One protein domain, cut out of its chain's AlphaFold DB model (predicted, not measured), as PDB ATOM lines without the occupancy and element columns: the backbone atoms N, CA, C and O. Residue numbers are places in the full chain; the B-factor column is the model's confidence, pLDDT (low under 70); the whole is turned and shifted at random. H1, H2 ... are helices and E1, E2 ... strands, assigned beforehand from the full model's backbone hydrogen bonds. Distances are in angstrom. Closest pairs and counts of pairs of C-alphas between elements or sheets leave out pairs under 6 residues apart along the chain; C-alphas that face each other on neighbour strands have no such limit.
ATOM      1  N   SER A  14       7.414  18.763  41.896       89.88
ATOM      2  CA  SER A  14       6.706  20.016  42.152       89.88
ATOM      3  C   SER A  14       6.618  20.839  40.885       89.88
ATOM      4  O   SER A  14       7.571  20.911  40.110       89.88
ATOM      5  N   VAL A  15       5.486  21.516  40.720       91.00
ATOM      6  CA  VAL A  15       5.373  22.621  39.770       91.00
ATOM      7  C   VAL A  15       6.059  23.829  40.396       91.00
ATOM      8  O   VAL A  15       5.847  24.114  41.578       91.00
ATOM      9  N   ILE A  16       6.907  24.505  39.631       87.06
ATOM     10  CA  ILE A  16       7.663  25.678  40.063       87.06
ATOM     11  C   ILE A  16       7.309  26.852  39.141       87.06
ATOM     12  O   ILE A  16       7.248  26.660  37.923       87.06
ATOM     13  N   PRO A  17       7.043  28.049  39.698       82.19
ATOM     14  CA  PRO A  17       6.754  29.233  38.900       82.19
ATOM     15  C   PRO A  17       8.000  29.720  38.153       82.19
ATOM     16  O   PRO A  17       9.112  29.668  38.684       82.19
ATOM     17  N   THR A  18       7.799  30.250  36.953       83.69
ATOM     18  CA  THR A  18       8.799  31.018  36.198       83.69
ATOM     19  C   THR A  18       8.407  32.503  36.180       83.69
ATOM     20  O   THR A  18       7.271  32.864  36.501       83.69
ATOM     21  N   VAL A  19       9.353  33.395  35.876       85.06
ATOM     22  CA  VAL A  19       9.126  34.853  35.829       85.06
ATOM     23  C   VAL A  19       8.259  35.233  34.631       85.06
ATOM     24  O   VAL A  19       7.459  36.160  34.735       85.06
ATOM     25  N   ASP A  20       8.369  34.505  33.522       85.12
ATOM     26  CA  ASP A  20       7.502  34.669  32.350       85.12
ATOM     27  C   ASP A  20       6.069  34.124  32.541       85.12
ATOM     28  O   ASP A  20       5.205  34.359  31.696       85.12
ATOM     29  N   GLY A  21       5.779  33.477  33.677       82.81
ATOM     30  CA  GLY A  21       4.461  32.922  33.997       82.81
ATOM     31  C   GLY A  21       4.178  31.565  33.347       82.81
ATOM     32  O   GLY A  21       3.083  31.023  33.526       82.81
ATOM     33  N   GLU A  22       5.154  31.003  32.633       83.00
ATOM     34  CA  GLU A  22       5.119  29.624  32.168       83.00
ATOM     35  C   GLU A  22       5.150  28.630  33.343       83.00
ATOM     36  O   GLU A  22       5.393  28.949  34.513       83.00
ATOM     37  N   LYS A  23       4.840  27.368  33.044       84.00
ATOM     38  CA  LYS A  23       4.882  26.299  34.046       84.00
ATOM     39  C   LYS A  23       6.175  25.519  33.886       84.00
ATOM     40  O   LYS A  23       6.506  25.078  32.789       84.00
ATOM     41  N   SER A  24       6.858  25.273  34.994       88.88
ATOM     42  CA  SER A  24       8.002  24.368  35.041       88.88
ATOM     43  C   SER A  24       7.763  23.272  36.069       88.88
ATOM     44  O   SER A  24       6.998  23.449  37.020       88.88
ATOM     45  N   VAL A  25       8.404  22.122  35.879       90.50
ATOM     46  CA  VAL A  25       8.376  21.010  36.830       90.50
ATOM     47  C   VAL A  25       9.789  20.668  37.245       90.50
ATOM     48  O   VAL A  25      10.686  20.560  36.412       90.50
ATOM     49  N   MET A  26       9.984  20.477  38.543       91.44
ATOM     50  CA  MET A  26      11.236  19.985  39.094       91.44
ATOM     51  C   MET A  26      10.987  18.620  39.719       91.44
ATOM     52  O   MET A  26      10.012  18.434  40.453       91.44
ATOM     53  N   LEU A  27      11.862  17.672  39.393       90.19
ATOM     54  CA  LEU A  27      11.798  16.304  39.882       90.19
ATOM     55  C   LEU A  27      12.976  16.000  40.798       90.19
ATOM     56  O   LEU A  27      14.092  16.466  40.591       90.19
ATOM     57  N   ASP A  28      12.663  15.179  41.788       82.25
ATOM     58  CA  ASP A  28      13.514  14.714  42.872       82.25
ATOM     59  C   ASP A  28      14.050  15.821  43.786       82.25
ATOM     60  O   ASP A  28      15.247  16.040  43.951       82.25
ATOM     61  N   LEU A  29      13.109  16.502  44.441       82.31
ATOM     62  CA  LEU A  29      13.338  17.531  45.463       82.31
ATOM     63  C   LEU A  29      13.817  16.958  46.815       82.31
ATOM     64  O   LEU A  29      13.366  17.394  47.874       82.31
ATOM     65  N   GLY A  30      14.698  15.956  46.787       79.56
ATOM     66  CA  GLY A  30      15.254  15.305  47.978       79.56
ATOM     67  C   GLY A  30      14.547  14.015  48.402       79.56
ATOM     68  O   GLY A  30      14.634  13.633  49.567       79.56
ATOM     69  N   ALA A  31      13.846  13.336  47.484       84.12
ATOM     70  CA  ALA A  31      13.309  11.999  47.756       84.12
ATOM     71  C   ALA A  31      14.430  10.952  47.770       84.12
ATOM     72  O   ALA A  31      14.374   9.982  48.528       84.12
ATOM     73  N   ASN A  32      15.452  11.170  46.943       85.50
ATOM     74  CA  ASN A  32      16.635  10.334  46.857       85.50
ATOM     75  C   ASN A  32      17.888  11.159  47.184       85.50
ATOM     76  O   ASN A  32      18.059  12.277  46.704       85.50
ATOM     77  N   ILE A  33      18.769  10.595  48.013       82.12
ATOM     78  CA  ILE A  33      20.046  11.226  48.395       82.12
ATOM     79  C   ILE A  33      21.067  11.101  47.258       82.12
ATOM     80  O   ILE A  33      21.758  12.061  46.938       82.12
ATOM     81  N   ASP A  34      21.110   9.923  46.631       85.00
ATOM     82  CA  ASP A  34      21.997   9.609  45.516       85.00
ATOM     83  C   ASP A  34      21.176   9.093  44.335       85.00
ATOM     84  O   ASP A  34      20.430   8.116  44.476       85.00
ATOM     85  N   CYS A  35      21.366   9.717  43.175       87.94
ATOM     86  CA  CYS A  35      20.772   9.318  41.902       87.94
ATOM     87  C   CYS A  35      21.871   9.080  40.871       87.94
ATOM     88  O   CYS A  35      22.754   9.924  40.666       87.94
ATOM     89  N   ASP A  36      21.817   7.916  40.229       93.69
ATOM     90  CA  ASP A  36      22.672   7.616  39.088       93.69
ATOM     91  C   ASP A  36      22.106   8.220  37.791       93.69
ATOM     92  O   ASP A  36      21.070   8.888  37.776       93.69
ATOM     93  N   ALA A  37      22.833   8.021  36.692       93.88
ATOM     94  CA  ALA A  37      22.468   8.572  35.394       93.88
ATOM     95  C   ALA A  37      21.120   8.045  34.876       93.88
ATOM     96  O   ALA A  37      20.333   8.802  34.310       93.88
ATOM     97  N   GLU A  38      20.846   6.761  35.107       93.44
ATOM     98  CA  GLU A  38      19.617   6.102  34.669       93.44
ATOM     99  C   GLU A  38      18.414   6.639  35.448       93.44
ATOM    100  O   GLU A  38      17.363   6.902  34.873       93.44
ATOM    101  N   ASN A  39      18.567   6.876  36.754       92.38
ATOM    102  CA  ASN A  39      17.522   7.494  37.567       92.38
ATOM    103  C   ASN A  39      17.183   8.899  37.053       92.38
ATOM    104  O   ASN A  39      16.009   9.209  36.857       92.38
ATOM    105  N   LEU A  40      18.195   9.727  36.775       92.31
ATOM    106  CA  LEU A  40      17.992  11.076  36.235       92.31
ATOM    107  C   LEU A  40      17.306  11.054  34.861       92.31
ATOM    108  O   LEU A  40      16.390  11.843  34.625       92.31
ATOM    109  N   TYR A  41      17.698  10.125  33.984       92.38
ATOM    110  CA  TYR A  41      17.042   9.902  32.694       92.38
ATOM    111  C   TYR A  41      15.565   9.506  32.867       92.38
ATOM    112  O   TYR A  41      14.678  10.124  32.276       92.38
ATOM    113  N   GLN A  42      15.271   8.545  33.750       91.25
ATOM    114  CA  GLN A  42      13.895   8.130  34.040       91.25
ATOM    115  C   GLN A  42      13.055   9.278  34.611       91.25
ATOM    116  O   GLN A  42      11.891   9.436  34.240       91.25
ATOM    117  N   PHE A  43      13.624  10.114  35.484       92.19
ATOM    118  CA  PHE A  43      12.924  11.277  36.031       92.19
ATOM    119  C   PHE A  43      12.609  12.311  34.957       92.19
ATOM    120  O   PHE A  43      11.491  12.822  34.920       92.19
ATOM    121  N   ALA A  44      13.547  12.582  34.055       91.50
ATOM    122  CA  ALA A  44      13.319  13.461  32.918       91.50
ATOM    123  C   ALA A  44      12.186  12.943  32.012       91.50
ATOM    124  O   ALA A  44      11.270  13.700  31.679       91.50
ATOM    125  N   LEU A  45      12.186  11.643  31.695       90.25
ATOM    126  CA  LEU A  45      11.132  11.011  30.902       90.25
ATOM    127  C   LEU A  45       9.763  11.127  31.588       90.25
ATOM    128  O   LEU A  45       8.810  11.628  30.990       90.25
ATOM    129  N   MET A  46       9.656  10.746  32.864       90.38
ATOM    130  CA  MET A  46       8.402  10.870  33.618       90.38
ATOM    131  C   MET A  46       7.937  12.328  33.738       90.38
ATOM    132  O   MET A  46       6.745  12.609  33.622       90.38
ATOM    133  N   GLY A  47       8.873  13.254  33.958       91.31
ATOM    134  CA  GLY A  47       8.611  14.685  34.047       91.31
ATOM    135  C   GLY A  47       8.036  15.258  32.759       91.31
ATOM    136  O   GLY A  47       7.080  16.028  32.818       91.31
ATOM    137  N   SER A  48       8.559  14.835  31.606       90.56
ATOM    138  CA  SER A  48       8.052  15.248  30.294       90.56
ATOM    139  C   SER A  48       6.609  14.792  30.066       90.56
ATOM    140  O   SER A  48       5.748  15.610  29.746       90.56
ATOM    141  N   ILE A  49       6.307  13.525  30.372       90.25
ATOM    142  CA  ILE A  49       4.957  12.961  30.259       90.25
ATOM    143  C   ILE A  49       3.998  13.701  31.198       90.25
ATOM    144  O   ILE A  49       2.883  14.048  30.808       90.25
ATOM    145  N   PHE A  50       4.421  13.976  32.434       91.88
ATOM    146  CA  PHE A  50       3.616  14.736  33.384       91.88
ATOM    147  C   PHE A  50       3.356  16.170  32.901       91.88
ATOM    148  O   PHE A  50       2.216  16.631  32.952       91.88
ATOM    149  N   ALA A  51       4.385  16.869  32.421       91.62
ATOM    150  CA  ALA A  51       4.284  18.235  31.918       91.62
ATOM    151  C   ALA A  51       3.318  18.336  30.726       91.62
ATOM    152  O   ALA A  51       2.453  19.215  30.701       91.62
ATOM    153  N   GLU A  52       3.408  17.398  29.788       90.38
ATOM    154  CA  GLU A  52       2.512  17.337  28.636       90.38
ATOM    155  C   GLU A  52       1.061  17.083  29.068       90.38
ATOM    156  O   GLU A  52       0.170  17.873  28.760       90.38
ATOM    157  N   ASN A  53       0.820  16.030  29.856       91.44
ATOM    158  CA  ASN A  53      -0.538  15.563  30.150       91.44
ATOM    159  C   ASN A  53      -1.241  16.344  31.268       91.44
ATOM    160  O   ASN A  53      -2.460  16.490  31.249       91.44
ATOM    161  N   SER A  54      -0.498  16.820  32.271       92.44
ATOM    162  CA  SER A  54      -1.080  17.463  33.462       92.44
ATOM    163  C   SER A  54      -1.008  18.984  33.407       92.44
ATOM    164  O   SER A  54      -1.847  19.660  34.004       92.44
ATOM    165  N   LEU A  55      -0.017  19.546  32.707       88.38
ATOM    166  CA  LEU A  55       0.176  20.996  32.622       88.38
ATOM    167  C   LEU A  55      -0.199  21.584  31.259       88.38
ATOM    168  O   LEU A  55      -0.307  22.813  31.172       88.38
ATOM    169  N   ASN A  56      -0.486  20.727  30.269       89.62
ATOM    170  CA  ASN A  56      -0.755  21.065  28.868       89.62
ATOM    171  C   ASN A  56       0.422  21.785  28.191       89.62
ATOM    172  O   ASN A  56       0.221  22.664  27.353       89.62
ATOM    173  N   LEU A  57       1.654  21.442  28.578       85.62
ATOM    174  CA  LEU A  57       2.854  21.973  27.941       85.62
ATOM    175  C   LEU A  57       3.135  21.173  26.674       85.62
ATOM    176  O   LEU A  57       3.586  20.033  26.737       85.62
ATOM    177  N   VAL A  58       2.846  21.771  25.521       84.12
ATOM    178  CA  VAL A  58       3.137  21.158  24.224       84.12
ATOM    179  C   VAL A  58       4.651  21.163  24.031       84.12
ATOM    180  O   VAL A  58       5.259  22.231  24.068       84.12
ATOM    181  N   TYR A  59       5.249  19.986  23.822       83.19
ATOM    182  CA  TYR A  59       6.695  19.826  23.630       83.19
ATOM    183  C   TYR A  59       7.537  20.345  24.817       83.19
ATOM    184  O   TYR A  59       8.328  21.284  24.657       83.19
ATOM    185  N   PRO A  60       7.386  19.760  26.023       87.31
ATOM    186  CA  PRO A  60       8.095  20.230  27.204       87.31
ATOM    187  C   PRO A  60       9.605  20.072  27.019       87.31
ATOM    188  O   PRO A  60      10.101  19.003  26.662       87.31
ATOM    189  N   ARG A  61      10.342  21.149  27.292       88.94
ATOM    190  CA  ARG A  61      11.806  21.124  27.266       88.94
ATOM    191  C   ARG A  61      12.326  20.431  28.514       88.94
ATOM    192  O   ARG A  61      11.918  20.767  29.625       88.94
ATOM    193  N   ILE A  62      13.273  19.527  28.325       89.56
ATOM    194  CA  ILE A  62      13.970  18.847  29.418       89.56
ATOM    195  C   ILE A  62      15.331  19.499  29.639       89.56
ATOM    196  O   ILE A  62      16.039  19.767  28.670       89.56
ATOM    197  N   ALA A  63      15.695  19.705  30.908       88.94
ATOM    198  CA  ALA A  63      17.010  20.179  31.324       88.94
ATOM    199  C   ALA A  63      17.478  19.462  32.602       88.94
ATOM    200  O   ALA A  63      16.668  19.117  33.464       88.94
ATOM    201  N   LEU A  64      18.793  19.279  32.740       90.00
ATOM    202  CA  LEU A  64      19.422  18.759  33.956       90.00
ATOM    203  C   LEU A  64      19.968  19.909  34.801       90.00
ATOM    204  O   LEU A  64      20.720  20.748  34.306       90.00
ATOM    205  N   LEU A  65      19.628  19.932  36.090       89.31
ATOM    206  CA  LEU A  65      20.221  20.876  37.034       89.31
ATOM    207  C   LEU A  65      21.668  20.475  37.347       89.31
ATOM    208  O   LEU A  65      21.975  19.312  37.581       89.31
ATOM    209  N   ASN A  66      22.562  21.454  37.351       87.69
ATOM    210  CA  ASN A  66      24.005  21.283  37.406       87.69
ATOM    211  C   ASN A  66      24.648  22.617  37.821       87.69
ATOM    212  O   ASN A  66      23.992  23.658  37.882       87.69
ATOM    213  N   ILE A  67      25.953  22.594  38.076       86.56
ATOM    214  CA  ILE A  67      26.722  23.727  38.607       86.56
ATOM    215  C   ILE A  67      27.170  24.755  37.549       86.56
ATOM    216  O   ILE A  67      27.782  25.763  37.892       86.56
ATOM    217  N   GLY A  68      26.937  24.498  36.263       83.56
ATOM    218  CA  GLY A  68      27.335  25.382  35.164       83.56
ATOM    219  C   GLY A  68      26.889  24.833  33.814       83.56
ATOM    220  O   GLY A  68      26.395  23.714  33.767       83.56
ATOM    221  N   SER A  69      27.032  25.615  32.744       83.00
ATOM    222  CA  SER A  69      26.463  25.295  31.428       83.00
ATOM    223  C   SER A  69      27.325  24.430  30.525       83.00
ATOM    224  O   SER A  69      26.852  23.964  29.500       83.00
ATOM    225  N   GLU A  70      28.594  24.269  30.869       85.81
ATOM    226  CA  GLU A  70      29.568  23.537  30.072       85.81
ATOM    227  C   GLU A  70      29.462  22.026  30.318       85.81
ATOM    228  O   GLU A  70      29.438  21.595  31.471       85.81
ATOM    229  N   ASP A  71      29.506  21.223  29.253       80.94
ATOM    230  CA  ASP A  71      29.288  19.761  29.275       80.94
ATOM    231  C   ASP A  71      30.196  19.005  30.257       80.94
ATOM    232  O   ASP A  71      29.854  17.947  30.784       80.94
ATOM    233  N   ILE A  72      31.379  19.555  30.538       85.38
ATOM    234  CA  ILE A  72      32.359  18.955  31.447       85.38
ATOM    235  C   ILE A  72      32.021  19.170  32.931       85.38
ATOM    236  O   ILE A  72      32.549  18.456  33.792       85.38
ATOM    237  N   LYS A  73      31.166  20.143  33.263       83.12
ATOM    238  CA  LYS A  73      30.852  20.498  34.651       83.12
ATOM    239  C   LYS A  73      29.826  19.549  35.258       83.12
ATOM    240  O   LYS A  73      29.008  18.947  34.572       83.12
ATOM    241  N   GLY A  74      29.874  19.428  36.582       86.56
ATOM    242  CA  GLY A  74      28.941  18.606  37.347       86.56
ATOM    243  C   GLY A  74      29.472  17.258  37.788       86.56
ATOM    244  O   GLY A  74      30.636  16.905  37.593       86.56
ATOM    245  N   HIS A  75      28.586  16.491  38.410       91.19
ATOM    246  CA  HIS A  75      28.867  15.114  38.790       91.19
ATOM    247  C   HIS A  75      28.821  14.193  37.567       91.19
ATOM    248  O   HIS A  75      28.180  14.498  36.561       91.19
ATOM    249  N   LYS A  76      29.498  13.042  37.662       94.19
ATOM    250  CA  LYS A  76      29.525  12.051  36.578       94.19
ATOM    251  C   LYS A  76      28.115  11.590  36.192       94.19
ATOM    252  O   LYS A  76      27.829  11.521  35.007       94.19
ATOM    253  N   SER A  77      27.235  11.371  37.172       93.56
ATOM    254  CA  SER A  77      25.841  10.976  36.936       93.56
ATOM    255  C   SER A  77      25.072  11.979  36.076       93.56
ATOM    256  O   SER A  77      24.343  11.566  35.185       93.56
ATOM    257  N   ILE A  78      25.277  13.284  36.288       92.31
ATOM    258  CA  ILE A  78      24.624  14.340  35.500       92.31
ATOM    259  C   ILE A  78      25.130  14.327  34.055       92.31
ATOM    260  O   ILE A  78      24.330  14.380  33.128       92.31
ATOM    261  N   ARG A  79      26.450  14.223  33.850       92.00
ATOM    262  CA  ARG A  79      27.029  14.170  32.497       92.00
ATOM    263  C   ARG A  79      26.600  12.922  31.735       92.00
ATOM    264  O   ARG A  79      26.226  13.011  30.575       92.00
ATOM    265  N   ASP A  80      26.628  11.769  32.392       95.06
ATOM    266  CA  ASP A  80      26.188  10.515  31.787       95.06
ATOM    267  C   ASP A  80      24.683  10.565  31.458       95.06
ATOM    268  O   ASP A  80      24.278  10.118  30.390       95.06
ATOM    269  N   ALA A  81      23.854  11.157  32.328       93.12
ATOM    270  CA  ALA A  81      22.429  11.355  32.059       93.12
ATOM    271  C   ALA A  81      22.187  12.299  30.875       93.12
ATOM    272  O   ALA A  81      21.269  12.063  30.096       93.12
ATOM    273  N   ALA A  82      23.013  13.338  30.710       91.62
ATOM    274  CA  ALA A  82      22.945  14.216  29.545       91.62
ATOM    275  C   ALA A  82      23.171  13.423  28.250       91.62
ATOM    276  O   ALA A  82      22.377  13.543  27.324       91.62
ATOM    277  N   VAL A  83      24.171  12.534  28.228       92.06
ATOM    278  CA  VAL A  83      24.429  11.640  27.087       92.06
ATOM    279  C   VAL A  83      23.256  10.685  26.839       92.06
ATOM    280  O   VAL A  83      22.887  10.457  25.689       92.06
ATOM    281  N   LEU A  84      22.652  10.115  27.889       93.19
ATOM    282  CA  LEU A  84      21.463   9.264  27.736       93.19
ATOM    283  C   LEU A  84      20.297  10.037  27.112       93.19
ATOM    284  O   LEU A  84      19.664   9.533  26.189       93.19
ATOM    285  N   LEU A  85      20.055  11.263  27.582       91.19
ATOM    286  CA  LEU A  85      19.010  12.130  27.049       91.19
ATOM    287  C   LEU A  85      19.284  12.498  25.593       91.19
ATOM    288  O   LEU A  85      18.407  12.294  24.773       91.19
ATOM    289  N   GLU A  86      20.484  12.960  25.239       89.06
ATOM    290  CA  GLU A  86      20.840  13.329  23.856       89.06
ATOM    291  C   GLU A  86      20.623  12.204  22.838       89.06
ATOM    292  O   GLU A  86      20.294  12.469  21.681       89.06
ATOM    293  N   ASN A  87      20.792  10.950  23.260       90.56
ATOM    294  CA  ASN A  87      20.564   9.787  22.408       90.56
ATOM    295  C   ASN A  87      19.076   9.414  22.264       90.56
ATOM    296  O   ASN A  87      18.739   8.592  21.409       90.56
ATOM    297  N   ASP A  88      18.185   9.997  23.067       88.69
ATOM    298  CA  ASP A  88      16.746   9.760  23.013       88.69
ATOM    299  C   ASP A  88      16.045  10.782  22.108       88.69
ATOM    300  O   ASP A  88      15.663  11.882  22.508       88.69
TER     301      ASP A  88
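AT A GLANCE: This is residues 14 to 88 of the 102 residues of the protein "Phosphate acyltransferase" of Pasteurella canis (UniProt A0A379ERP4). One long helix, H1, makes the backbone of a small mixed domain: a two-stranded hairpin, E1 and E2, sits beside it with E2 on the helix side, and H2 packs steeply on its first residues, 37 to 41. A long stretch with no named element, residues 56 to 75, runs back from the far end of H1 to H2. The 75 printed residues hold two named strands and two named helices in the order E1, E2, H1, H2; the sheet, E1 - E2, is antiparallel. The whole is compact and rounded, with a radius of gyration of the C-alphas of 12.7 A and spans of 32 by 26 by 23 A.

IN THESE COORDINATES: E1 is residues 14 to 17, 9.8 A from first to last C-alpha, and begins at C-alpha 14 (6.706, 20.016, 42.152). E2 is residues 23 to 27, 13.5 A long. H1 is residues 37 to 55, 25.7 A long, beginning at C-alpha 37 (22.468, 8.572, 35.394). H2 is residues 76 to 86, 15.5 A long, ending at C-alpha 86 (20.840, 13.329, 23.856).

HOW THE PARTS SIT: E1 and E2 form a hairpin of antiparallel strands, their directions at 142 degrees; N 16 and O 24 are 2.8 A apart and N 26 and O 14 2.9 A, both within hydrogen-bond range. The closest C-alphas of E2 and H1 are those of Leu 27 and Phe 43, 6.4 A apart. E1 and H1 are apart. H1 touches H2 with residues 37 to 41 alone, the closest C-alphas being those of Ala 37 and Ala 81, 4.3 A apart. Their lines stand at a steep tilt of 52 degrees, the same way. H2 is apart from both strands. In H1 and H2 every O i to N i+4 pair is within hydrogen-bond range.

THE WHOLE: The two C-alphas farthest apart, those of Ser 54 and Ile 72, are 33.5 A apart. The printed part has no cut. The link from H1 to H2, 20 residues, is long. The mean pLDDT of the printed part is 88.6, and no printed residue is under 70.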